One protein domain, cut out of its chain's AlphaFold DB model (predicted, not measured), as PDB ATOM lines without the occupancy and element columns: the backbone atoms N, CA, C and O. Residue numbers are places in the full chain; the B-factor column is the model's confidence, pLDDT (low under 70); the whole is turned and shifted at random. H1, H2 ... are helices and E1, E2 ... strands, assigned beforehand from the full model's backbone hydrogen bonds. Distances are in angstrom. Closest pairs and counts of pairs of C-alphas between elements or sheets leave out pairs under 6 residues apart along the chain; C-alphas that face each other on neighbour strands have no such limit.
ATOM      1  N   ASP A  36     -33.667  46.542  12.513       47.31
ATOM      2  CA  ASP A  36     -33.992  46.868  11.130       47.31
ATOM      3  C   ASP A  36     -33.036  46.090  10.217       47.31
ATOM      4  O   ASP A  36     -31.822  46.304  10.237       47.31
ATOM      5  N   VAL A  37     -33.588  45.152   9.441       49.75
ATOM      6  CA  VAL A  37     -32.848  44.379   8.434       49.75
ATOM      7  C   VAL A  37     -33.357  44.757   7.050       49.75
ATOM      8  O   VAL A  37     -34.467  44.395   6.648       49.75
ATOM      9  N   GLU A  38     -32.531  45.493   6.313       56.19
ATOM     10  CA  GLU A  38     -32.778  45.847   4.917       56.19
ATOM     11  C   GLU A  38     -31.890  44.991   4.012       56.19
ATOM     12  O   GLU A  38     -30.673  44.936   4.207       56.19
ATOM     13  N   THR A  39     -32.508  44.305   3.046       54.47
ATOM     14  CA  THR A  39     -31.821  43.432   2.084       54.47
ATOM     15  C   THR A  39     -32.295  43.712   0.665       54.47
ATOM     16  O   THR A  39     -33.495  43.848   0.404       54.47
ATOM     17  N   GLU A  40     -31.364  43.768  -0.281       56.06
ATOM     18  CA  GLU A  40     -31.696  43.847  -1.702       56.06
ATOM     19  C   GLU A  40     -31.874  42.440  -2.289       56.06
ATOM     20  O   GLU A  40     -30.958  41.620  -2.244       56.06
ATOM     21  N   ALA A  41     -33.049  42.155  -2.862       44.69
ATOM     22  CA  ALA A  41     -33.314  40.878  -3.516       44.69
ATOM     23  C   ALA A  41     -32.914  40.946  -5.000       44.69
ATOM     24  O   ALA A  41     -33.612  41.538  -5.828       44.69
ATOM     25  N   ALA A  42     -31.798  40.309  -5.359       50.59
ATOM     26  CA  ALA A  42     -31.487  40.009  -6.755       50.59
ATOM     27  C   ALA A  42     -32.313  38.807  -7.250       50.59
ATOM     28  O   ALA A  42     -32.791  37.987  -6.463       50.59
ATOM     29  N   ALA A  43     -32.469  38.659  -8.572       48.88
ATOM     30  CA  ALA A  43     -33.103  37.466  -9.134       48.88
ATOM     31  C   ALA A  43     -32.363  36.195  -8.657       48.88
ATOM     32  O   ALA A  43     -31.129  36.163  -8.733       48.88
ATOM     33  N   PRO A  44     -33.076  35.138  -8.211       51.34
ATOM     34  CA  PRO A  44     -32.448  33.958  -7.631       51.34
ATOM     35  C   PRO A  44     -31.491  33.295  -8.625       51.34
ATOM     36  O   PRO A  44     -31.893  32.783  -9.675       51.34
ATOM     37  N   ALA A  45     -30.198  33.318  -8.302       51.75
ATOM     38  CA  ALA A  45     -29.210  32.451  -8.923       51.75
ATOM     39  C   ALA A  45     -29.244  31.085  -8.231       51.75
ATOM     40  O   ALA A  45     -29.563  30.986  -7.048       51.75
ATOM     41  N   ARG A  46     -28.902  30.017  -8.954       57.22
ATOM     42  CA  ARG A  46     -28.800  28.693  -8.336       57.22
ATOM     43  C   ARG A  46     -27.554  28.675  -7.462       57.22
ATOM     44  O   ARG A  46     -26.474  28.918  -7.984       57.22
ATOM     45  N   ALA A  47     -27.651  28.308  -6.187       56.72
ATOM     46  CA  ALA A  47     -26.483  28.247  -5.296       56.72
ATOM     47  C   ALA A  47     -25.320  27.396  -5.858       56.72
ATOM     48  O   ALA A  47     -24.152  27.735  -5.675       56.72
ATOM     49  N   ALA A  48     -25.633  26.331  -6.608       57.59
ATOM     50  CA  ALA A  48     -24.649  25.491  -7.299       57.59
ATOM     51  C   ALA A  48     -23.839  26.235  -8.380       57.59
ATOM     52  O   ALA A  48     -22.699  25.860  -8.641       57.59
ATOM     53  N   ASP A  49     -24.400  27.291  -8.972       58.38
ATOM     54  CA  ASP A  49     -23.728  28.128  -9.971       58.38
ATOM     55  C   ASP A  49     -22.856  29.207  -9.303       58.38
ATOM     56  O   ASP A  49     -21.947  29.744  -9.932       58.38
ATOM     57  N   VAL A  50     -23.106  29.512  -8.025       57.09
ATOM     58  CA  VAL A  50     -22.484  30.648  -7.327       57.09
ATOM     59  C   VAL A  50     -21.409  30.232  -6.325       57.09
ATOM     60  O   VAL A  50     -20.418  30.926  -6.130       57.09
ATOM     61  N   LEU A  51     -21.504  29.047  -5.726       61.00
ATOM     62  CA  LEU A  51     -20.423  28.542  -4.868       61.00
ATOM     63  C   LEU A  51     -19.077  28.316  -5.585       61.00
ATOM     64  O   LEU A  51     -18.023  28.438  -4.942       61.00
ATOM     65  N   PRO A  52     -19.062  27.970  -6.886       61.56
ATOM     66  CA  PRO A  52     -17.844  27.990  -7.683       61.56
ATOM     67  C   PRO A  52     -17.350  29.405  -7.990       61.56
ATOM     68  O   PRO A  52     -16.148  29.569  -8.158       61.56
ATOM     69  N   SER A  53     -18.239  30.407  -8.023       56.00
ATOM     70  CA  SER A  53     -17.887  31.795  -8.338       56.00
ATOM     71  C   SER A  53     -17.370  32.577  -7.132       56.00
ATOM     72  O   SER A  53     -17.114  33.767  -7.233       56.00
ATOM     73  N   PHE A  54     -17.148  31.957  -5.974       62.50
ATOM     74  CA  PHE A  54     -16.350  32.628  -4.953       62.50
ATOM     75  C   PHE A  54     -14.914  32.800  -5.451       62.50
ATOM     76  O   PHE A  54     -14.282  31.844  -5.897       62.50
ATOM     77  N   SER A  55     -14.379  34.016  -5.318       54.22
ATOM     78  CA  SER A  55     -13.104  34.448  -5.912       54.22
ATOM     79  C   SER A  55     -11.862  33.655  -5.488       54.22
ATOM     80  O   SER A  55     -10.795  33.837  -6.075       54.22
ATOM     81  N   ARG A  56     -11.971  32.756  -4.497       69.62
ATOM     82  CA  ARG A  56     -10.872  31.891  -4.058       69.62
ATOM     83  C   ARG A  56     -11.172  30.400  -4.179       69.62
ATOM     84  O   ARG A  56     -12.260  29.903  -3.858       69.62
ATOM     85  N   ALA A  57     -10.120  29.662  -4.533       71.12
ATOM     86  CA  ALA A  57     -10.117  28.208  -4.502       71.12
ATOM     87  C   ALA A  57     -10.522  27.683  -3.116       71.12
ATOM     88  O   ALA A  57     -10.291  28.309  -2.075       71.12
ATOM     89  N   ARG A  58     -11.168  26.521  -3.126       75.88
ATOM     90  CA  ARG A  58     -11.652  25.862  -1.919       75.88
ATOM     91  C   ARG A  58     -10.490  25.232  -1.160       75.88
ATOM     92  O   ARG A  58      -9.607  24.632  -1.769       75.88
ATOM     93  N   THR A  59     -10.490  25.380   0.157       80.31
ATOM     94  CA  THR A  59      -9.435  24.876   1.046       80.31
ATOM     95  C   THR A  59     -10.040  24.048   2.178       80.31
ATOM     96  O   THR A  59     -11.259  24.009   2.343       80.31
ATOM     97  N   ALA A  60      -9.202  23.388   2.979       82.50
ATOM     98  CA  ALA A  60      -9.666  22.640   4.149       82.50
ATOM     99  C   ALA A  60     -10.396  23.530   5.177       82.50
ATOM    100  O   ALA A  60     -11.298  23.052   5.858       82.50
ATOM    101  N   ASP A  61     -10.072  24.826   5.229       81.19
ATOM    102  CA  ASP A  61     -10.694  25.798   6.138       81.19
ATOM    103  C   ASP A  61     -12.145  26.141   5.762       81.19
ATOM    104  O   ASP A  61     -12.848  26.780   6.541       81.19
ATOM    105  N   ASP A  62     -12.608  25.726   4.577       81.19
ATOM    106  CA  ASP A  62     -14.005  25.866   4.154       81.19
ATOM    107  C   ASP A  62     -14.926  24.799   4.753       81.19
ATOM    108  O   ASP A  62     -16.149  24.918   4.647       81.19
ATOM    109  N   ALA A  63     -14.365  23.748   5.356       84.88
ATOM    110  CA  ALA A  63     -15.142  22.686   5.973       84.88
ATOM    111  C   ALA A  63     -15.842  23.189   7.244       84.88
ATOM    112  O   ALA A  63     -15.218  23.775   8.128       84.88
ATOM    113  N   LEU A  64     -17.143  22.910   7.358       83.50
ATOM    114  CA  LEU A  64     -17.907  23.199   8.570       83.50
ATOM    115  C   LEU A  64     -17.281  22.489   9.784       83.50
ATOM    116  O   LEU A  64     -17.160  21.258   9.765       83.50
ATOM    117  N   PRO A  65     -16.959  23.206  10.871       85.19
ATOM    118  CA  PRO A  65     -16.545  22.574  12.116       85.19
ATOM    119  C   PRO A  65     -17.704  21.783  12.738       85.19
ATOM    120  O   PRO A  65     -18.876  22.076  12.499       85.19
ATOM    121  N   ALA A  66     -17.395  20.799  13.588       85.25
ATOM    122  CA  ALA A  66     -18.396  19.898  14.174       85.25
ATOM    123  C   ALA A  66     -19.538  20.628  14.913       85.25
ATOM    124  O   ALA A  66     -20.688  20.197  14.849       85.25
ATOM    125  N   SER A  67     -19.249  21.755  15.578       80.38
ATOM    126  CA  SER A  67     -20.274  22.580  16.236       80.38
ATOM    127  C   SER A  67     -21.248  23.212  15.238       80.38
ATOM    128  O   SER A  67     -22.456  23.186  15.464       80.38
ATOM    129  N   ALA A  68     -20.741  23.703  14.108       82.00
ATOM    130  CA  ALA A  68     -21.544  24.250  13.019       82.00
ATOM    131  C   ALA A  68     -22.379  23.147  12.340       82.00
ATOM    132  O   ALA A  68     -23.572  23.325  12.107       82.00
ATOM    133  N   GLN A  69     -21.793  21.967  12.110       82.75
ATOM    134  CA  GLN A  69     -22.530  20.813  11.579       82.75
ATOM    135  C   GLN A  69     -23.697  20.411  12.490       82.75
ATOM    136  O   GLN A  69     -24.799  20.165  12.003       82.75
ATOM    137  N   ALA A  70     -23.479  20.377  13.809       82.00
ATOM    138  CA  ALA A  70     -24.529  20.072  14.779       82.00
ATOM    139  C   ALA A  70     -25.640  21.133  14.777       82.00
ATOM    140  O   ALA A  70     -26.817  20.792  14.875       82.00
ATOM    141  N   GLY A  71     -25.264  22.403  14.643       79.19
ATOM    142  CA  GLY A  71     -26.176  23.527  14.476       79.19
ATOM    143  C   GLY A  71     -27.109  23.377  13.285       79.19
ATOM    144  O   GLY A  71     -28.333  23.337  13.430       79.19
ATOM    145  N   LEU A  72     -26.513  23.187  12.109       78.06
ATOM    146  CA  LEU A  72     -27.255  22.968  10.878       78.06
ATOM    147  C   LEU A  72     -28.132  21.713  10.969       78.06
ATOM    148  O   LEU A  72     -29.308  21.771  10.632       78.06
ATOM    149  N   ALA A  73     -27.618  20.603  11.511       78.88
ATOM    150  CA  ALA A  73     -28.400  19.382  11.707       78.88
ATOM    151  C   ALA A  73     -29.653  19.608  12.572       78.88
ATOM    152  O   ALA A  73     -30.714  19.071  12.256       78.88
ATOM    153  N   ARG A  74     -29.557  20.413  13.642       78.56
ATOM    154  CA  ARG A  74     -30.712  20.770  14.485       78.56
ATOM    155  C   ARG A  74     -31.729  21.605  13.722       78.56
ATOM    156  O   ARG A  74     -32.916  21.308  13.809       78.56
ATOM    157  N   LEU A  75     -31.271  22.607  12.967       75.44
ATOM    158  CA  LEU A  75     -32.141  23.421  12.120       75.44
ATOM    159  C   LEU A  75     -32.910  22.532  11.131       75.44
ATOM    160  O   LEU A  75     -34.130  22.637  11.019       75.44
ATOM    161  N   LEU A  76     -32.213  21.600  10.473       73.31
ATOM    162  CA  LEU A  76     -32.827  20.689   9.505       73.31
ATOM    163  C   LEU A  76     -33.817  19.723  10.159       73.31
ATOM    164  O   LEU A  76     -34.899  19.494   9.622       73.31
ATOM    165  N   ALA A  77     -33.480  19.188  11.333       72.81
ATOM    166  CA  ALA A  77     -34.375  18.330  12.105       72.81
ATOM    167  C   ALA A  77     -35.631  19.074  12.594       72.81
ATOM    168  O   ALA A  77     -36.682  18.457  12.749       72.81
ATOM    169  N   GLY A  78     -35.534  20.390  12.801       69.12
ATOM    170  CA  GLY A  78     -36.651  21.267  13.154       69.12
ATOM    171  C   GLY A  78     -37.615  21.570  12.005       69.12
ATOM    172  O   GLY A  78     -38.584  22.293  12.218       69.12
ATOM    173  N   GLY A  79     -37.374  21.029  10.805       62.72
ATOM    174  CA  GLY A  79     -38.189  21.309   9.626       62.72
ATOM    175  C   GLY A  79     -37.872  22.665   9.004       62.72
ATOM    176  O   GLY A  79     -38.805  23.373   8.632       62.72
ATOM    177  N   ALA A  80     -36.574  23.014   8.923       60.44
ATOM    178  CA  ALA A  80     -36.042  24.154   8.167       60.44
ATOM    179  C   ALA A  80     -36.874  24.431   6.903       60.44
ATOM    180  O   ALA A  80     -37.332  23.462   6.284       60.44
ATOM    181  N   PRO A  81     -37.077  25.708   6.525       58.91
ATOM    182  CA  PRO A  81     -38.108  26.093   5.572       58.91
ATOM    183  C   PRO A  81     -38.084  25.186   4.348       58.91
ATOM    184  O   PRO A  81     -37.035  24.943   3.741       58.91
ATOM    185  N   SER A  82     -39.257  24.638   4.028       56.78
ATOM    186  CA  SER A  82     -39.415  23.631   2.981       56.78
ATOM    187  C   SER A  82     -38.943  24.142   1.626       56.78
ATOM    188  O   SER A  82     -38.693  23.338   0.743       56.78
ATOM    189  N   GLU A  83     -38.792  25.446   1.437       59.16
ATOM    190  CA  GLU A  83     -38.338  26.059   0.192       59.16
ATOM    191  C   GLU A  83     -36.812  26.004   0.029       59.16
ATOM    192  O   GLU A  83     -36.316  25.961  -1.096       59.16
ATOM    193  N   ALA A  84     -36.067  25.889   1.132       59.28
ATOM    194  CA  ALA A  84     -34.616  25.781   1.104       59.28
ATOM    195  C   ALA A  84     -34.135  24.336   0.927       59.28
ATOM    196  O   ALA A  84     -33.127  24.137   0.261       59.28
ATOM    197  N   LEU A  85     -34.822  23.323   1.470       64.81
ATOM    198  CA  LEU A  85     -34.364  21.922   1.440       64.81
ATOM    199  C   LEU A  85     -35.508  20.923   1.228       64.81
ATOM    200  O   LEU A  85     -36.640  21.148   1.661       64.81
ATOM    201  N   ASN A  86     -35.229  19.778   0.592       62.81
ATOM    202  CA  ASN A  86     -36.153  18.642   0.678       62.81
ATOM    203  C   ASN A  86     -36.008  17.923   2.035       62.81
ATOM    204  O   ASN A  86     -34.883  17.740   2.513       62.81
ATOM    205  N   PRO A  87     -37.113  17.456   2.651       62.34
ATOM    206  CA  PRO A  87     -37.049  16.657   3.873       62.34
ATOM    207  C   PRO A  87     -36.140  15.430   3.720       62.34
ATOM    208  O   PRO A  87     -36.263  14.679   2.754       62.34
ATOM    209  N   GLY A  88     -35.243  15.210   4.685       60.69
ATOM    210  CA  GLY A  88     -34.333  14.056   4.700       60.69
ATOM    211  C   GLY A  88     -33.098  14.181   3.801       60.69
ATOM    212  O   GLY A  88     -32.316  13.233   3.724       60.69
ATOM    213  N   THR A  89     -32.891  15.328   3.151       62.88
ATOM    214  CA  THR A  89     -31.679  15.585   2.364       62.88
ATOM    215  C   THR A  89     -30.450  15.572   3.274       62.88
ATOM    216  O   THR A  89     -30.443  16.266   4.295       62.88
ATOM    217  N   PRO A  90     -29.405  14.790   2.945       61.91
ATOM    218  CA  PRO A  90     -28.169  14.803   3.712       61.91
ATOM    219  C   PRO A  90     -27.516  16.186   3.648       61.91
ATOM    220  O   PRO A  90     -27.588  16.869   2.628       61.91
ATOM    221  N   LEU A  91     -26.859  16.578   4.742       62.34
ATOM    222  CA  LEU A  91     -26.146  17.849   4.836       62.34
ATOM    223  C   LEU A  91     -25.138  17.984   3.688       62.34
ATOM    224  O   LEU A  91     -24.238  17.143   3.580       62.34
ATOM    225  N   PRO A  92     -25.250  19.025   2.850       62.66
ATOM    226  CA  PRO A  92     -24.291  19.251   1.784       62.66
ATOM    227  C   PRO A  92     -22.909  19.506   2.381       62.66
ATOM    228  O   PRO A  92     -22.729  20.339   3.267       62.66
ATOM    229  N   THR A  93     -21.919  18.758   1.903       63.56
ATOM    230  CA  THR A  93     -20.519  18.862   2.344       63.56
ATOM    231  C   THR A  93     -19.791  20.039   1.692       63.56
ATOM    232  O   THR A  93     -18.646  20.346   2.031       63.56
ATOM    233  N   ASP A  94     -20.467  20.737   0.780       73.75
ATOM    234  CA  ASP A  94     -19.925  21.817  -0.033       73.75
ATOM    235  C   ASP A  94     -20.057  23.197   0.612       73.75
ATOM    236  O   ASP A  94     -20.420  24.176  -0.034       73.75
ATOM    237  N   SER A  95     -19.720  23.288   1.900       78.62
ATOM    238  CA  SER A  95     -19.676  24.566   2.602       78.62
ATOM    239  C   SER A  95     -18.559  25.479   2.099       78.62
ATOM    240  O   SER A  95     -17.505  25.025   1.625       78.62
ATOM    241  N   ARG A  96     -18.789  26.784   2.258       80.75
ATOM    242  CA  ARG A  96     -17.815  27.854   2.062       80.75
ATOM    243  C   ARG A  96     -17.717  28.699   3.308       80.75
ATOM    244  O   ARG A  96     -18.728  29.183   3.802       80.75
ATOM    245  N   LYS A  97     -16.495  28.883   3.795       82.62
ATOM    246  CA  LYS A  97     -16.225  29.801   4.893       82.62
ATOM    247  C   LYS A  97     -16.268  31.225   4.364       82.62
ATOM    248  O   LYS A  97     -15.539  31.546   3.427       82.62
ATOM    249  N   THR A  98     -17.068  32.059   5.007       78.62
ATOM    250  CA  THR A  98     -17.160  33.498   4.771       78.62
ATOM    251  C   THR A  98     -16.740  34.260   6.029       78.62
ATOM    252  O   THR A  98     -16.573  33.694   7.118       78.62
ATOM    253  N   ILE A  99     -16.511  35.566   5.896       73.69
ATOM    254  CA  ILE A  99     -16.379  36.437   7.066       73.69
ATOM    255  C   ILE A  99     -17.733  36.534   7.770       73.69
ATOM    256  O   ILE A  99     -18.755  36.699   7.110       73.69
ATOM    257  N   SER A 100     -17.725  36.518   9.106       65.31
ATOM    258  CA  SER A 100     -18.820  37.113   9.870       65.31
ATOM    259  C   SER A 100     -18.389  38.396  10.567       65.31
ATOM    260  O   SER A 100     -17.222  38.606  10.911       65.31
ATOM    261  N   ALA A 101     -19.395  39.225  10.811       56.78
ATOM    262  CA  ALA A 101     -19.369  40.301  11.782       56.78
ATOM    263  C   ALA A 101     -19.039  39.770  13.190       56.78
ATOM    264  O   ALA A 101     -19.381  38.631  13.516       56.78
ATOM    265  N   TYR A 102     -18.419  40.589  14.042       64.62
ATOM    266  CA  TYR A 102     -18.296  40.324  15.489       64.62
ATOM    267  C   TYR A 102     -17.427  39.123  15.919       64.62
ATOM    268  O   TYR A 102     -17.625  38.551  16.991       64.62
ATOM    269  N   GLY A 103     -16.432  38.735  15.114       66.62
ATOM    270  CA  GLY A 103     -15.448  37.710  15.503       66.62
ATOM    271  C   GLY A 103     -15.969  36.268  15.471       66.62
ATOM    272  O   GLY A 103     -15.284  35.360  15.943       66.62
ATOM    273  N   GLN A 104     -17.150  36.049  14.901       76.62
ATOM    274  CA  GLN A 104     -17.648  34.719  14.575       76.62
ATOM    275  C   GLN A 104     -17.201  34.338  13.148       76.62
ATOM    276  O   GLN A 104     -16.545  35.102  12.434       76.62
ATOM    277  N   THR A 105     -17.456  33.100  12.743       82.44
ATOM    278  CA  THR A 105     -17.226  32.658  11.363       82.44
ATOM    279  C   THR A 105     -18.532  32.156  10.792       82.44
ATOM    280  O   THR A 105     -19.117  31.229  11.349       82.44
ATOM    281  N   THR A 106     -18.953  32.732   9.672       81.19
ATOM    282  CA  THR A 106     -20.130  32.270   8.945       81.19
ATOM    283  C   THR A 106     -19.693  31.294   7.864       81.19
ATOM    284  O   THR A 106     -18.624  31.415   7.270       81.19
ATOM    285  N   TYR A 107     -20.513  30.283   7.633       81.62
ATOM    286  CA  TYR A 107     -20.367  29.330   6.554       81.62
ATOM    287  C   TYR A 107     -21.629  29.376   5.716       81.62
ATOM    288  O   TYR A 107     -22.725  29.258   6.256       81.62
ATOM    289  N   LEU A 108     -21.468  29.503   4.407       80.25
ATOM    290  CA  LEU A 108     -22.545  29.284   3.457       80.25
ATOM    291  C   LEU A 108     -22.576  27.817   3.072       80.25
ATOM    292  O   LEU A 108     -21.538  27.220   2.781       80.25
ATOM    293  N   VAL A 109     -23.769  27.246   3.052       78.44
ATOM    294  CA  VAL A 109     -23.997  25.841   2.741       78.44
ATOM    295  C   VAL A 109     -25.040  25.775   1.631       78.44
ATOM    296  O   VAL A 109     -26.163  26.230   1.856       78.44
ATOM    297  N   PRO A 110     -24.704  25.246   0.438       74.06
ATOM    298  CA  PRO A 110     -25.697  25.041  -0.610       74.06
ATOM    299  C   PRO A 110     -26.789  24.113  -0.127       74.06
ATOM    300  O   PRO A 110     -26.561  23.280   0.746       74.06
ATOM    301  N   THR A 111     -27.930  24.172  -0.793       70.00
ATOM    302  CA  THR A 111     -29.007  23.209  -0.634       70.00
ATOM    303  C   THR A 111     -29.361  22.542  -1.959       70.00
ATOM    304  O   THR A 111     -29.007  23.008  -3.046       70.00
ATOM    305  N   ASP A 112     -30.094  21.434  -1.884       68.38
ATOM    306  CA  ASP A 112     -30.582  20.698  -3.051       68.38
ATOM    307  C   ASP A 112     -31.681  21.446  -3.827       68.38
ATOM    308  O   ASP A 112     -31.850  21.226  -5.027       68.38
ATOM    309  N   LYS A 113     -32.373  22.393  -3.179       64.94
ATOM    310  CA  LYS A 113     -33.294  23.347  -3.826       64.94
ATOM    311  C   LYS A 113     -32.602  24.579  -4.394       64.94
ATOM    312  O   LYS A 113     -33.269  25.541  -4.762       64.94
ATOM    313  N   GLN A 114     -31.275  24.534  -4.520       62.31
ATOM    314  CA  GLN A 114     -30.468  25.600  -5.113       62.31
ATOM    315  C   GLN A 114     -30.514  26.915  -4.319       62.31
ATOM    316  O   GLN A 114     -30.272  27.973  -4.895       62.31
ATOM    317  N   GLN A 115     -30.779  26.831  -3.013       69.25
ATOM    318  CA  GLN A 115     -30.701  27.925  -2.044       69.25
ATOM    319  C   GLN A 115     -29.405  27.813  -1.224       69.25
ATOM    320  O   GLN A 115     -28.634  26.861  -1.394       69.25
ATOM    321  N   ALA A 116     -29.149  28.773  -0.332       71.19
ATOM    322  CA  ALA A 116     -28.042  28.710   0.618       71.19
ATOM    323  C   ALA A 116     -28.529  28.918   2.058       71.19
ATOM    324  O   ALA A 116     -29.281  29.850   2.342       71.19
ATOM    325  N   CYS A 117     -28.060  28.066   2.967       75.25
ATOM    326  CA  CYS A 117     -28.183  28.269   4.407       75.25
ATOM    327  C   CYS A 117     -26.888  28.882   4.948       75.25
ATOM    328  O   CYS A 117     -25.800  28.575   4.455       75.25
ATOM    329  N   TYR A 118     -26.992  29.698   5.991       77.25
ATOM    330  CA  TYR A 118     -25.845  30.177   6.747       77.25
ATOM    331  C   TYR A 118     -25.710  29.407   8.063       77.25
ATOM    332  O   TYR A 118     -26.697  29.002   8.681       77.25
ATOM    333  N   VAL A 119     -24.469  29.208   8.499       78.75
ATOM    334  CA  VAL A 119     -24.136  28.574   9.775       78.75
ATOM    335  C   VAL A 119     -23.017  29.345  10.447       78.75
ATOM    336  O   VAL A 119     -21.987  29.611   9.839       78.75
ATOM    337  N   VAL A 120     -23.194  29.675  11.714       78.94
ATOM    338  CA  VAL A 120     -22.293  30.501  12.502       78.94
ATOM    339  C   VAL A 120     -21.494  29.629  13.464       78.94
ATOM    340  O   VAL A 120     -22.014  28.742  14.140       78.94
ATOM    341  N   SER A 121     -20.193  29.875  13.532       80.56
ATOM    342  CA  SER A 121     -19.254  29.206  14.427       80.56
ATOM    343  C   SER A 121     -18.622  30.224  15.385       80.56
ATOM    344  O   SER A 121     -18.277  31.322  14.943       80.56
ATOM    345  N   PRO A 122     -18.431  29.885  16.677       77.38
ATOM    346  CA  PRO A 122     -18.615  28.561  17.280       77.38
ATOM    347  C   PRO A 122     -20.021  28.268  17.818       77.38
ATOM    348  O   PRO A 122     -20.233  27.136  18.252       77.38
ATOM    349  N   SER A 123     -20.953  29.231  17.807       76.62
ATOM    350  CA  SER A 123     -22.274  29.074  18.441       76.62
ATOM    351  C   SER A 123     -23.080  27.900  17.880       76.62
ATOM    352  O   SER A 123     -23.813  27.243  18.618       76.62
ATOM    353  N   GLY A 124     -22.884  27.581  16.597       70.56
ATOM    354  CA  GLY A 124     -23.689  26.594  15.892       70.56
ATOM    355  C   GLY A 124     -25.072  27.136  15.537       70.56
ATOM    356  O   GLY A 124     -25.966  26.348  15.246       70.56
ATOM    357  N   ASP A 125     -25.274  28.452  15.571       74.19
ATOM    358  CA  ASP A 125     -26.518  29.038  15.085       74.19
ATOM    359  C   ASP A 125     -26.582  28.869  13.571       74.19
ATOM    360  O   ASP A 125     -25.584  29.032  12.871       74.19
ATOM    361  N   ALA A 126     -27.743  28.500  13.050       73.12
ATOM    362  CA  ALA A 126     -27.933  28.297  11.625       73.12
ATOM    363  C   ALA A 126     -29.288  28.851  11.210       73.12
ATOM    364  O   ALA A 126     -30.260  28.751  11.959       73.12
ATOM    365  N   GLY A 127     -29.354  29.368   9.989       73.38
ATOM    366  CA  GLY A 127     -30.596  29.791   9.366       73.38
ATOM    367  C   GLY A 127     -30.588  29.473   7.880       73.38
ATOM    368  O   GLY A 127     -29.553  29.508   7.218       73.38
ATOM    369  N   CYS A 128     -31.763  29.141   7.362       67.06
ATOM    370  CA  CYS A 128     -32.006  29.047   5.934       67.06
ATOM    371  C   CYS A 128     -33.035  30.125   5.622       67.06
ATOM    372  O   CYS A 128     -34.136  30.096   6.167       67.06
ATOM    373  N   THR A 129     -32.651  31.102   4.819       55.75
ATOM    374  CA  THR A 129     -33.547  32.143   4.322       55.75
ATOM    375  C   THR A 129     -34.086  31.720   2.964       55.75
ATOM    376  O   THR A 129     -33.359  31.123   2.163       55.75
ATOM    377  N   ASP A 130     -35.363  32.002   2.708       45.94
ATOM    378  CA  ASP A 130     -35.920  31.891   1.362       45.94
ATOM    379  C   ASP A 130     -35.172  32.882   0.478       45.94
ATOM    380  O   ASP A 130     -35.187  34.084   0.733       45.94
ATOM    381  N   GLY A 131     -34.474  32.386  -0.541       43.47
ATOM    382  CA  GLY A 131     -33.829  33.277  -1.489       43.47
ATOM    383  C   GLY A 131     -32.615  34.012  -0.936       43.47
ATOM    384  O   GLY A 131     -32.484  35.200  -1.220       43.47
ATOM    385  N   SER A 132     -31.673  33.319  -0.281       47.84
ATOM    386  CA  SER A 132     -30.254  33.727  -0.358       47.84
ATOM    387  C   SER A 132     -29.815  33.589  -1.821       47.84
ATOM    388  O   SER A 132     -29.157  32.630  -2.238       47.84
ATOM    389  N   ALA A 133     -30.340  34.482  -2.650       46.28
ATOM    390  CA  ALA A 133     -30.067  34.624  -4.050       46.28
ATOM    391  C   ALA A 133     -28.680  35.230  -4.110       46.28
ATOM    392  O   ALA A 133     -28.557  36.440  -4.264       46.28
ATOM    393  N   ILE A 134     -27.651  34.391  -3.961       52.88
ATOM    394  CA  ILE A 134     -26.275  34.844  -4.113       52.88
ATOM    395  C   ILE A 134     -26.209  35.469  -5.511       52.88
ATOM    396  O   ILE A 134     -26.336  34.768  -6.517       52.88
ATOM    397  N   ALA A 135     -26.208  36.800  -5.573       51.69
ATOM    398  CA  ALA A 135     -26.731  37.486  -6.743       51.69
ATOM    399  C   ALA A 135     -25.887  37.162  -7.977       51.69
ATOM    400  O   ALA A 135     -24.655  37.170  -7.914       51.69
ATOM    401  N   ARG A 136     -26.540  36.962  -9.134       49.25
ATOM    402  CA  ARG A 136     -25.858  36.834 -10.445       49.25
ATOM    403  C   ARG A 136     -24.898  37.990 -10.733       49.25
ATOM    404  O   ARG A 136     -23.974  37.858 -11.524       49.25
ATOM    405  N   ASP A 137     -25.157  39.106 -10.076       56.62
ATOM    406  CA  ASP A 137     -24.521  40.398 -10.227       56.62
ATOM    407  C   ASP A 137     -23.262  40.554  -9.359       56.62
ATOM    408  O   ASP A 137     -22.620  41.604  -9.397       56.62
ATOM    409  N   GLY A 138     -22.928  39.535  -8.560       57.66
ATOM    410  CA  GLY A 138     -21.718  39.490  -7.746       57.66
ATOM    411  C   GLY A 138     -21.808  40.195  -6.391       57.66
ATOM    412  O   GLY A 138     -20.769  40.331  -5.747       57.66
ATOM    413  N   LEU A 139     -22.996  40.621  -5.945       68.31
ATOM    414  CA  LEU A 139     -23.197  41.239  -4.631       68.31
ATOM    415  C   LEU A 139     -24.560  40.879  -4.025       68.31
ATOM    416  O   LEU A 139     -25.594  41.171  -4.613       68.31
ATOM    417  N   GLU A 140     -24.548  40.321  -2.820       74.75
ATOM    418  CA  GLU A 140     -25.700  40.275  -1.909       74.75
ATOM    419  C   GLU A 140     -25.315  41.066  -0.662       74.75
ATOM    420  O   GLU A 140     -24.181  40.926  -0.202       74.75
ATOM    421  N   TRP A 141     -26.200  41.902  -0.124       77.81
ATOM    422  CA  TRP A 141     -25.881  42.722   1.043       77.81
ATOM    423  C   TRP A 141     -27.059  42.870   1.999       77.81
ATOM    424  O   TRP A 141     -28.223  42.773   1.612       77.81
ATOM    425  N   GLY A 142     -26.715  43.123   3.257       77.00
ATOM    426  CA  GLY A 142     -27.650  43.413   4.326       77.00
ATOM    427  C   GLY A 142     -27.133  44.522   5.235       77.00
ATOM    428  O   GLY A 142     -25.922  44.713   5.407       77.00
ATOM    429  N   LEU A 143     -28.081  45.236   5.829       79.06
ATOM    430  CA  LEU A 143     -27.841  46.193   6.901       79.06
ATOM    431  C   LEU A 143     -28.363  45.630   8.210       79.06
ATOM    432  O   LEU A 143     -29.442  45.044   8.245       79.06
ATOM    433  N   VAL A 144     -27.586  45.801   9.273       79.00
ATOM    434  CA  VAL A 144     -28.018  45.492  10.634       79.00
ATOM    435  C   VAL A 144     -27.710  46.693  11.496       79.00
ATOM    436  O   VAL A 144     -26.549  47.075  11.634       79.00
ATOM    437  N   ASP A 145     -28.750  47.246  12.098       79.44
ATOM    438  CA  ASP A 145     -28.625  48.244  13.144       79.44
ATOM    439  C   ASP A 145     -29.345  47.730  14.405       79.44
ATOM    440  O   ASP A 145     -30.543  47.433  14.342       79.44
ATOM    441  N   PRO A 146     -28.625  47.498  15.521       74.12
ATOM    442  CA  PRO A 146     -29.188  46.832  16.689       74.12
ATOM    443  C   PRO A 146     -30.068  47.731  17.563       74.12
ATOM    444  O   PRO A 146     -30.838  47.198  18.364       74.12
ATOM    445  N   ASP A 147     -29.935  49.054  17.465       78.12
ATOM    446  CA  ASP A 147     -30.770  50.016  18.191       78.12
ATOM    447  C   ASP A 147     -31.593  50.933  17.273       78.12
ATOM    448  O   ASP A 147     -32.399  51.730  17.762       78.12
ATOM    449  N   GLY A 148     -31.474  50.732  15.961       72.81
ATOM    450  CA  GLY A 148     -32.166  51.482  14.925       72.81
ATOM    451  C   GLY A 148     -31.261  52.572  14.366       72.81
ATOM    452  O   GLY A 148     -30.445  53.159  15.073       72.81
ATOM    453  N   PHE A 149     -31.410  52.870  13.075       72.50
ATOM    454  CA  PHE A 149     -30.515  53.815  12.407       72.50
ATOM    455  C   PHE A 149     -30.430  55.162  13.144       72.50
ATOM    456  O   PHE A 149     -31.448  55.771  13.473       72.50
ATOM    457  N   ASP A 150     -29.196  55.633  13.345       71.50
ATOM    458  CA  ASP A 150     -28.852  56.869  14.062       71.50
ATOM    459  C   ASP A 150     -29.153  56.857  15.587       71.50
ATOM    460  O   ASP A 150     -29.097  57.914  16.226       71.50
ATOM    461  N   ALA A 151     -29.430  55.697  16.205       78.44
ATOM    462  CA  ALA A 151     -29.716  55.583  17.645       78.44
ATOM    463  C   ALA A 151     -28.473  55.414  18.547       78.44
ATOM    464  O   ALA A 151     -28.571  55.596  19.764       78.44
ATOM    465  N   GLY A 152     -27.293  55.200  17.959       79.75
ATOM    466  CA  GLY A 152     -25.998  55.314  18.633       79.75
ATOM    467  C   GLY A 152     -25.110  54.078  18.532       79.75
ATOM    468  O   GLY A 152     -23.891  54.214  18.685       79.75
ATOM    469  N   ALA A 153     -25.665  52.900  18.247       84.12
ATOM    470  CA  ALA A 153     -24.856  51.758  17.860       84.12
ATOM    471  C   ALA A 153     -24.353  51.908  16.412       84.12
ATOM    472  O   ALA A 153     -24.950  52.615  15.599       84.12
ATOM    473  N   PRO A 154     -23.226  51.264  16.061       85.19
ATOM    474  CA  PRO A 154     -22.778  51.232  14.680       85.19
ATOM    475  C   PRO A 154     -23.755  50.434  13.809       85.19
ATOM    476  O   PRO A 154     -24.083  49.289  14.123       85.19
ATOM    477  N   THR A 155     -24.115  50.996  12.658       86.88
ATOM    478  CA  THR A 155     -24.745  50.251  11.574       86.88
ATOM    479  C   THR A 155     -23.710  49.326  10.939       86.88
ATOM    480  O   THR A 155     -22.623  49.751  10.537       86.88
ATOM    481  N   VAL A 156     -24.060  48.056  10.783       86.06
ATOM    482  CA  VAL A 156     -23.243  47.071  10.081       86.06
ATOM    483  C   VAL A 156     -23.722  46.896   8.654       86.06
ATOM    484  O   VAL A 156     -24.869  46.528   8.417       86.06
ATOM    485  N   VAL A 157     -22.796  47.060   7.711       86.81
ATOM    486  CA  VAL A 157     -22.974  46.690   6.307       86.81
ATOM    487  C   VAL A 157     -22.165  45.438   6.041       86.81
ATOM    488  O   VAL A 157     -20.952  45.400   6.253       86.81
ATOM    489  N   HIS A 158     -22.835  44.395   5.583       84.75
ATOM    490  CA  HIS A 158     -22.191  43.125   5.302       84.75
ATOM    491  C   HIS A 158     -22.816  42.474   4.083       84.75
ATOM    492  O   HIS A 158     -23.905  42.846   3.650       84.75
ATOM    493  N   GLY A 159     -22.125  41.486   3.531       78.50
ATOM    494  CA  GLY A 159     -22.661  40.768   2.395       78.50
ATOM    495  C   GLY A 159     -21.688  39.801   1.757       78.50
ATOM    496  O   GLY A 159     -20.575  39.588   2.243       78.50
ATOM    497  N   LEU A 160     -22.130  39.216   0.653       78.19
ATOM    498  CA  LEU A 160     -21.391  38.256  -0.153       78.19
ATOM    499  C   LEU A 160     -20.920  38.916  -1.443       78.19
ATOM    500  O   LEU A 160     -21.651  39.686  -2.059       78.19
ATOM    501  N   THR A 161     -19.707  38.583  -1.864       78.19
ATOM    502  CA  THR A 161     -19.094  39.062  -3.102       78.19
ATOM    503  C   THR A 161     -18.796  37.889  -4.028       78.19
ATOM    504  O   THR A 161     -18.186  36.904  -3.602       78.19
ATOM    505  N   GLY A 162     -19.169  38.020  -5.298       73.12
ATOM    506  CA  GLY A 162     -18.864  37.044  -6.342       73.12
ATOM    507  C   GLY A 162     -17.424  37.115  -6.861       73.12
ATOM    508  O   GLY A 162     -16.558  37.811  -6.320       73.12
ATOM    509  N   GLU A 163     -17.169  36.369  -7.935       73.44
ATOM    510  CA  GLU A 163     -15.847  36.261  -8.548       73.44
ATOM    511  C   GLU A 163     -15.420  37.608  -9.110       73.44
ATOM    512  O   GLU A 163     -16.236  38.402  -9.578       73.44
ATOM    513  N   GLY A 164     -14.119  37.871  -9.076       76.94
ATOM    514  CA  GLY A 164     -13.575  39.080  -9.667       76.94
ATOM    515  C   GLY A 164     -13.839  40.344  -8.856       76.94
ATOM    516  O   GLY A 164     -13.369  41.394  -9.266       76.94
ATOM    517  N   VAL A 165     -14.506  40.290  -7.702       83.88
ATOM    518  CA  VAL A 165     -14.575  41.445  -6.799       83.88
ATOM    519  C   VAL A 165     -13.210  41.679  -6.147       83.88
ATOM    520  O   VAL A 165     -12.630  40.785  -5.533       83.88
ATOM    521  N   THR A 166     -12.699  42.902  -6.278       87.75
ATOM    522  CA  THR A 166     -11.410  43.348  -5.717       87.75
ATOM    523  C   THR A 166     -11.567  44.351  -4.585       87.75
ATOM    524  O   THR A 166     -10.637  44.547  -3.802       87.75
ATOM    525  N   GLY A 167     -12.733  44.984  -4.477       91.06
ATOM    526  CA  GLY A 167     -13.012  45.952  -3.434       91.06
ATOM    527  C   GLY A 167     -14.498  46.218  -3.301       91.06
ATOM    528  O   GLY A 167     -15.250  46.125  -4.269       91.06
ATOM    529  N   VAL A 168     -14.893  46.571  -2.087       91.94
ATOM    530  CA  VAL A 168     -16.220  47.087  -1.775       91.94
ATOM    531  C   VAL A 168     -16.019  48.372  -0.989       91.94
ATOM    532  O   VAL A 168     -15.177  48.431  -0.092       91.94
ATOM    533  N   SER A 169     -16.768  49.410  -1.332       96.12
ATOM    534  CA  SER A 169     -16.822  50.646  -0.563       96.12
ATOM    535  C   SER A 169     -18.261  51.032  -0.298       96.12
ATOM    536  O   SER A 169     -19.114  50.866  -1.165       96.12
ATOM    537  N   VAL A 170     -18.522  51.573   0.882       94.56
ATOM    538  CA  VAL A 170     -19.851  52.017   1.286       94.56
ATOM    539  C   VAL A 170     -19.827  53.524   1.477       94.56
ATOM    540  O   VAL A 170     -18.961  54.061   2.171       94.56
ATOM    541  N   ALA A 171     -20.772  54.215   0.854       95.44
ATOM    542  CA  ALA A 171     -20.919  55.653   0.976       95.44
ATOM    543  C   ALA A 171     -21.817  56.025   2.160       95.44
ATOM    544  O   ALA A 171     -22.852  55.400   2.378       95.44
ATOM    545  N   THR A 172     -21.452  57.091   2.872       92.88
ATOM    546  CA  THR A 172     -22.292  57.811   3.840       92.88
ATOM    547  C   THR A 172     -22.359  59.276   3.399       92.88
ATOM    548  O   THR A 172     -21.481  60.088   3.724       92.88
ATOM    549  N   GLY A 173     -23.353  59.619   2.577       88.12
ATOM    550  CA  GLY A 173     -23.440  60.944   1.960       88.12
ATOM    551  C   GLY A 173     -22.281  61.195   0.988       88.12
ATOM    552  O   GLY A 173     -22.131  60.479   0.006       88.12
ATOM    553  N   ALA A 174     -21.454  62.215   1.249       88.00
ATOM    554  CA  ALA A 174     -20.311  62.566   0.392       88.00
ATOM    555  C   ALA A 174     -19.018  61.787   0.709       88.00
ATOM    556  O   ALA A 174     -18.013  61.960   0.020       88.00
ATOM    557  N   THR A 175     -19.018  60.971   1.766       94.56
ATOM    558  CA  THR A 175     -17.838  60.204   2.198       94.56
ATOM    559  C   THR A 175     -17.978  58.752   1.762       94.56
ATOM    560  O   THR A 175     -19.065  58.195   1.873       94.56
ATOM    561  N   SER A 176     -16.889  58.137   1.301       95.56
ATOM    562  CA  SER A 176     -16.826  56.711   0.963       95.56
ATOM    563  C   SER A 176     -15.832  55.996   1.872       95.56
ATOM    564  O   SER A 176     -14.739  56.505   2.127       95.56
ATOM    565  N   HIS A 177     -16.225  54.822   2.358       96.38
ATOM    566  CA  HIS A 177     -15.487  54.026   3.333       96.38
ATOM    567  C   HIS A 177     -15.162  52.655   2.736       96.38
ATOM    568  O   HIS A 177     -16.077  51.969   2.273       96.38
ATOM    569  N   PRO A 178     -13.893  52.218   2.722       96.19
ATOM    570  CA  PRO A 178     -13.544  50.897   2.217       96.19
ATOM    571  C   PRO A 178     -14.017  49.813   3.192       96.19
ATOM    572  O   PRO A 178     -13.684  49.846   4.376       96.19
ATOM    573  N   ALA A 179     -14.757  48.832   2.686       92.12
ATOM    574  CA  ALA A 179     -15.112  47.640   3.437       92.12
ATOM    575  C   ALA A 179     -13.970  46.615   3.401       92.12
ATOM    576  O   ALA A 179     -13.173  46.554   2.460       92.12
ATOM    577  N   ILE A 180     -13.914  45.768   4.425       89.81
ATOM    578  CA  ILE A 180     -13.006  44.624   4.439       89.81
ATOM    579  C   ILE A 180     -13.605  43.562   3.530       89.81
ATOM    580  O   ILE A 180     -14.669  43.045   3.846       89.81
ATOM    581  N   VAL A 181     -12.914  43.210   2.446       85.50
ATOM    582  CA  VAL A 181     -13.298  42.104   1.558       85.50
ATOM    583  C   VAL A 181     -12.384  40.914   1.819       85.50
ATOM    584  O   VAL A 181     -11.161  41.023   1.707       85.50
ATOM    585  N   ARG A 182     -12.959  39.764   2.173       82.69
ATOM    586  CA  ARG A 182     -12.216  38.513   2.367       82.69
ATOM    587  C   ARG A 182     -13.143  37.323   2.204       82.69
ATOM    588  O   ARG A 182     -14.298  37.373   2.610       82.69
ATOM    589  N   ASP A 183     -12.600  36.228   1.684       78.12
ATOM    590  CA  ASP A 183     -13.297  34.939   1.634       78.12
ATOM    591  C   ASP A 183     -14.673  35.011   0.954       78.12
ATOM    592  O   ASP A 183     -15.604  34.319   1.355       78.12
ATOM    593  N   GLY A 184     -14.811  35.865  -0.067       76.38
ATOM    594  CA  GLY A 184     -16.077  36.000  -0.782       76.38
ATOM    595  C   GLY A 184     -17.160  36.766  -0.026       76.38
ATOM    596  O   GLY A 184     -18.332  36.652  -0.364       76.38
ATOM    597  N   ALA A 185     -16.791  37.510   1.010       80.44
ATOM    598  CA  ALA A 185     -17.698  38.347   1.770       80.44
ATOM    599  C   ALA A 185     -17.066  39.706   2.052       80.44
ATOM    600  O   ALA A 185     -15.844  39.879   1.955       80.44
ATOM    601  N   PHE A 186     -17.905  40.663   2.429       85.69
ATOM    602  CA  PHE A 186     -17.454  41.955   2.903       85.69
ATOM    603  C   PHE A 186     -18.126  42.358   4.211       85.69
ATOM    604  O   PHE A 186     -19.212  41.885   4.551       85.69
ATOM    605  N   TYR A 187     -17.442  43.228   4.949       88.50
ATOM    606  CA  TYR A 187     -17.887  43.732   6.238       88.50
ATOM    607  C   TYR A 187     -17.412  45.166   6.467       88.50
ATOM    608  O   TYR A 187     -16.252  45.491   6.183       88.50
ATOM    609  N   LEU A 188     -18.288  46.005   7.017       91.12
ATOM    610  CA  LEU A 188     -17.979  47.362   7.445       91.12
ATOM    611  C   LEU A 188     -18.921  47.816   8.565       91.12
ATOM    612  O   LEU A 188     -20.132  47.649   8.466       91.12
ATOM    613  N   GLU A 189     -18.361  48.454   9.587       91.06
ATOM    614  CA  GLU A 189     -19.123  49.166  10.618       91.06
ATOM    615  C   GLU A 189     -19.106  50.664  10.326       91.06
ATOM    616  O   GLU A 189     -18.054  51.241  10.039       91.06
ATOM    617  N   LEU A 190     -20.267  51.301  10.424       90.62
ATOM    618  CA  LEU A 190     -20.447  52.723  10.184       90.62
ATOM    619  C   LEU A 190     -21.167  53.370  11.363       90.62
ATOM    620  O   LEU A 190     -22.133  52.843  11.890       90.62
ATOM    621  N   GLN A 191     -20.718  54.565  11.743       88.81
ATOM    622  CA  GLN A 191     -21.392  55.421  12.734       88.81
ATOM    623  C   GLN A 191     -22.513  56.262  12.111       88.81
ATOM    624  O   GLN A 191     -23.019  57.207  12.709       88.81
ATOM    625  N   SER A 192     -22.792  56.039  10.836       86.94
ATOM    626  CA  SER A 192     -23.704  56.852  10.055       86.94
ATOM    627  C   SER A 192     -24.387  55.965   9.050       86.94
ATOM    628  O   SER A 192     -23.803  55.006   8.540       86.94
ATOM    629  N   LYS A 193     -25.609  56.346   8.720       86.94
ATOM    630  CA  LYS A 193     -26.409  55.602   7.775       86.94
ATOM    631  C   LYS A 193     -25.766  55.537   6.379       86.94
ATOM    632  O   LYS A 193     -25.415  56.580   5.811       86.94
ATOM    633  N   PRO A 194     -25.626  54.333   5.808       91.31
ATOM    634  CA  PRO A 194     -25.090  54.163   4.470       91.31
ATOM    635  C   PRO A 194     -26.114  54.571   3.404       91.31
ATOM    636  O   PRO A 194     -27.321  54.453   3.593       91.31
ATOM    637  N   THR A 195     -25.622  55.079   2.276       92.75
ATOM    638  CA  THR A 195     -26.441  55.590   1.163       92.75
ATOM    639  C   THR A 195     -26.191  54.855  -0.150       92.75
ATOM    640  O   THR A 195     -27.043  54.877  -1.034       92.75
ATOM    641  N   ALA A 196     -25.033  54.215  -0.306       92.44
ATOM    642  CA  ALA A 196     -24.723  53.404  -1.477       92.44
ATOM    643  C   ALA A 196     -23.622  52.382  -1.177       92.44
ATOM    644  O   ALA A 196     -22.802  52.592  -0.281       92.44
ATOM    645  N   ILE A 197     -23.576  51.317  -1.971       91.75
ATOM    646  CA  ILE A 197     -22.484  50.344  -2.011       91.75
ATOM    647  C   ILE A 197     -21.901  50.363  -3.417       91.75
ATOM    648  O   ILE A 197     -22.632  50.247  -4.397       91.75
ATOM    649  N   THR A 198     -20.585  50.477  -3.521       92.88
ATOM    650  CA  THR A 198     -19.849  50.362  -4.779       92.88
ATOM    651  C   THR A 198     -18.961  49.130  -4.716       92.88
ATOM    652  O   THR A 198     -18.203  48.951  -3.761       92.88
ATOM    653  N   VAL A 199     -19.027  48.290  -5.742       90.50
ATOM    654  CA  VAL A 199     -18.193  47.097  -5.899       90.50
ATOM    655  C   VAL A 199     -17.278  47.303  -7.088       90.50
ATOM    656  O   VAL A 199     -17.743  47.635  -8.177       90.50
ATOM    657  N   ARG A 200     -15.985  47.073  -6.871       90.88
ATOM    658  CA  ARG A 200     -14.956  47.137  -7.905       90.88
ATOM    659  C   ARG A 200     -14.565  45.749  -8.365       90.88
ATOM    660  O   ARG A 200     -14.192  44.906  -7.542       90.88
ATOM    661  N   PHE A 201     -14.549  45.544  -9.673       88.12
ATOM    662  CA  PHE A 201     -14.194  44.276 -10.295       88.12
ATOM    663  C   PHE A 201     -12.756  44.271 -10.843       88.12
ATOM    664  O   PHE A 201     -12.145  45.314 -11.077       88.12
ATOM    665  N   VAL A 202     -12.194  43.076 -11.042       87.25
ATOM    666  CA  VAL A 202     -10.842  42.835 -11.585       87.25
ATOM    667  C   VAL A 202     -10.670  43.375 -13.003       87.25
ATOM    668  O   VAL A 202      -9.551  43.687 -13.401       87.25
ATOM    669  N   ASP A 203     -11.761  43.485 -13.761       86.75
ATOM    670  CA  ASP A 203     -11.772  44.066 -15.105       86.75
ATOM    671  C   ASP A 203     -11.729  45.606 -15.090       86.75
ATOM    672  O   ASP A 203     -11.679  46.238 -16.145       86.75
ATOM    673  N   GLY A 204     -11.709  46.208 -13.895       90.50
ATOM    674  CA  GLY A 204     -11.681  47.649 -13.677       90.50
ATOM    675  C   GLY A 204     -13.057  48.312 -13.723       90.50
ATOM    676  O   GLY A 204     -13.124  49.532 -13.576       90.50
ATOM    677  N   SER A 205     -14.136  47.552 -13.929       90.62
ATOM    678  CA  SER A 205     -15.495  48.079 -13.833       90.62
ATOM    679  C   SER A 205     -15.906  48.291 -12.375       90.62
ATOM    680  O   SER A 205     -15.475  47.572 -11.472       90.62
ATOM    681  N   ASP A 206     -16.764  49.288 -12.164       92.31
ATOM    682  CA  ASP A 206     -17.426  49.536 -10.890       92.31
ATOM    683  C   ASP A 206     -18.935  49.375 -11.094       92.31
ATOM    684  O   ASP A 206     -19.497  49.838 -12.094       92.31
ATOM    685  N   LYS A 207     -19.600  48.740 -10.131       89.69
ATOM    686  CA  LYS A 207     -21.059  48.723 -10.036       89.69
ATOM    687  C   LYS A 207     -21.479  49.372  -8.730       89.69
ATOM    688  O   LYS A 207     -20.855  49.146  -7.698       89.69
ATOM    689  N   GLU A 208     -22.517  50.191  -8.790       90.31
ATOM    690  CA  GLU A 208     -23.047  50.911  -7.639       90.31
ATOM    691  C   GLU A 208     -24.510  50.541  -7.410       90.31
ATOM    692  O   GLU A 208     -25.288  50.424  -8.359       90.31
ATOM    693  N   TRP A 209     -24.860  50.384  -6.139       87.88
ATOM    694  CA  TRP A 209     -26.208  50.148  -5.653       87.88
ATOM    695  C   TRP A 209     -26.562  51.247  -4.666       87.88
ATOM    696  O   TRP A 209     -25.838  51.483  -3.699       87.88
ATOM    697  N   THR A 210     -27.671  51.938  -4.914       88.12
ATOM    698  CA  THR A 210     -28.206  52.921  -3.972       88.12
ATOM    699  C   THR A 210     -28.978  52.192  -2.885       88.12
ATOM    700  O   THR A 210     -29.863  51.397  -3.187       88.12
ATOM    701  N   ILE A 211     -28.669  52.502  -1.629       84.81
ATOM    702  CA  ILE A 211     -29.431  52.012  -0.484       84.81
ATOM    703  C   ILE A 211     -30.630  52.954  -0.315       84.81
ATOM    704  O   ILE A 211     -30.421  54.165  -0.152       84.81
TER     705      ILE A 211
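Overview. This is residues 36 to 211 of the 217 residues of an uncharacterized protein of Gaiella occulta (UniProt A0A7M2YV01). Three small antiparallel sheets are stacked in a row, and helix H2 covers the far face of the end sheet E2 E3 E4 E5. The sheet E1 E6 E7 E11 E10 is in the middle, face to face with E9 E8 E12 E13 but only partly with E2 E3 E4 E5. The printed part has 176 residues, with two named helices and thirteen named strands in the order E1, H1, H2, then E2 to E13; it is mostly strand, though under half of its residues are in named elements. It is compact, with a radius of gyration of the C-alphas of 16.0 A and spans of 50, 39 and 29 A.

Along the chain. Find C-alpha 36 at (-33.992, 46.868, 11.130), where E1, residues 36 to 40, begins. H1 is residues 47 to 50, and H2 runs from 66 to 77, 16.2 A. Then come E2, 96 to 99; E3, 105 to 110; E4, 116 to 121; and E5, 126 to 128. E6, 139 to 145, is 19.9 A long, E7, 155 to 161, is 19.3 A, and E8, 165 to 172, is 21.0 A. E9 is 175 to 178, E10 180 to 182, E11 185 to 190 and E12 196 to 201. E13, 206 to 210, ends at (-28.206, 52.921, -3.972).

Arrangement. Start at the sheet E1 E6 E7 E11 E10, where N 143 and O 38 are 3.1 A apart and N 157 and O 188 2.8 A, within hydrogen-bond range. The three sheets make a stack of sheets, face to face in turn. Toward E9 E8 E12 E13, the closest C-alphas of E8 and E10 are Gly 167 and Val 181, 6.3 A; in that sheet N 169 and O 198 are 2.9 A apart. E9 runs on into E10 at 28 degrees. The other way, the closest C-alphas of E2 and E11 are Thr 98 and Ala 185, 5.7 A. E2 to E5 form a meander, each strand the antiparallel neighbour of the one before; N 107 and O 119 are 2.7 A apart. H2 is on one face of it, making two layers, at a height over the sheet of 8.5 A, with Leu 72 and Ala 126 the closest C-alphas of H2 and E5, 5.4 A. H1 only grazes that sheet. Every O i to N i+4 pair of H2 is within hydrogen-bond range; H1 is too short for one.

Size, cuts and confidence. The farthest C-alphas, Gly 88 and Ala 174, are 50.7 A apart. The printed part has no cut; the links H1 to H2 and H2 to E2 are long. Mean pLDDT of the printed part is 74.8, and 57 residues are under 70: 36 to 56, 78 to 93, 100 to 103, 112 to 115 and 128 to 139.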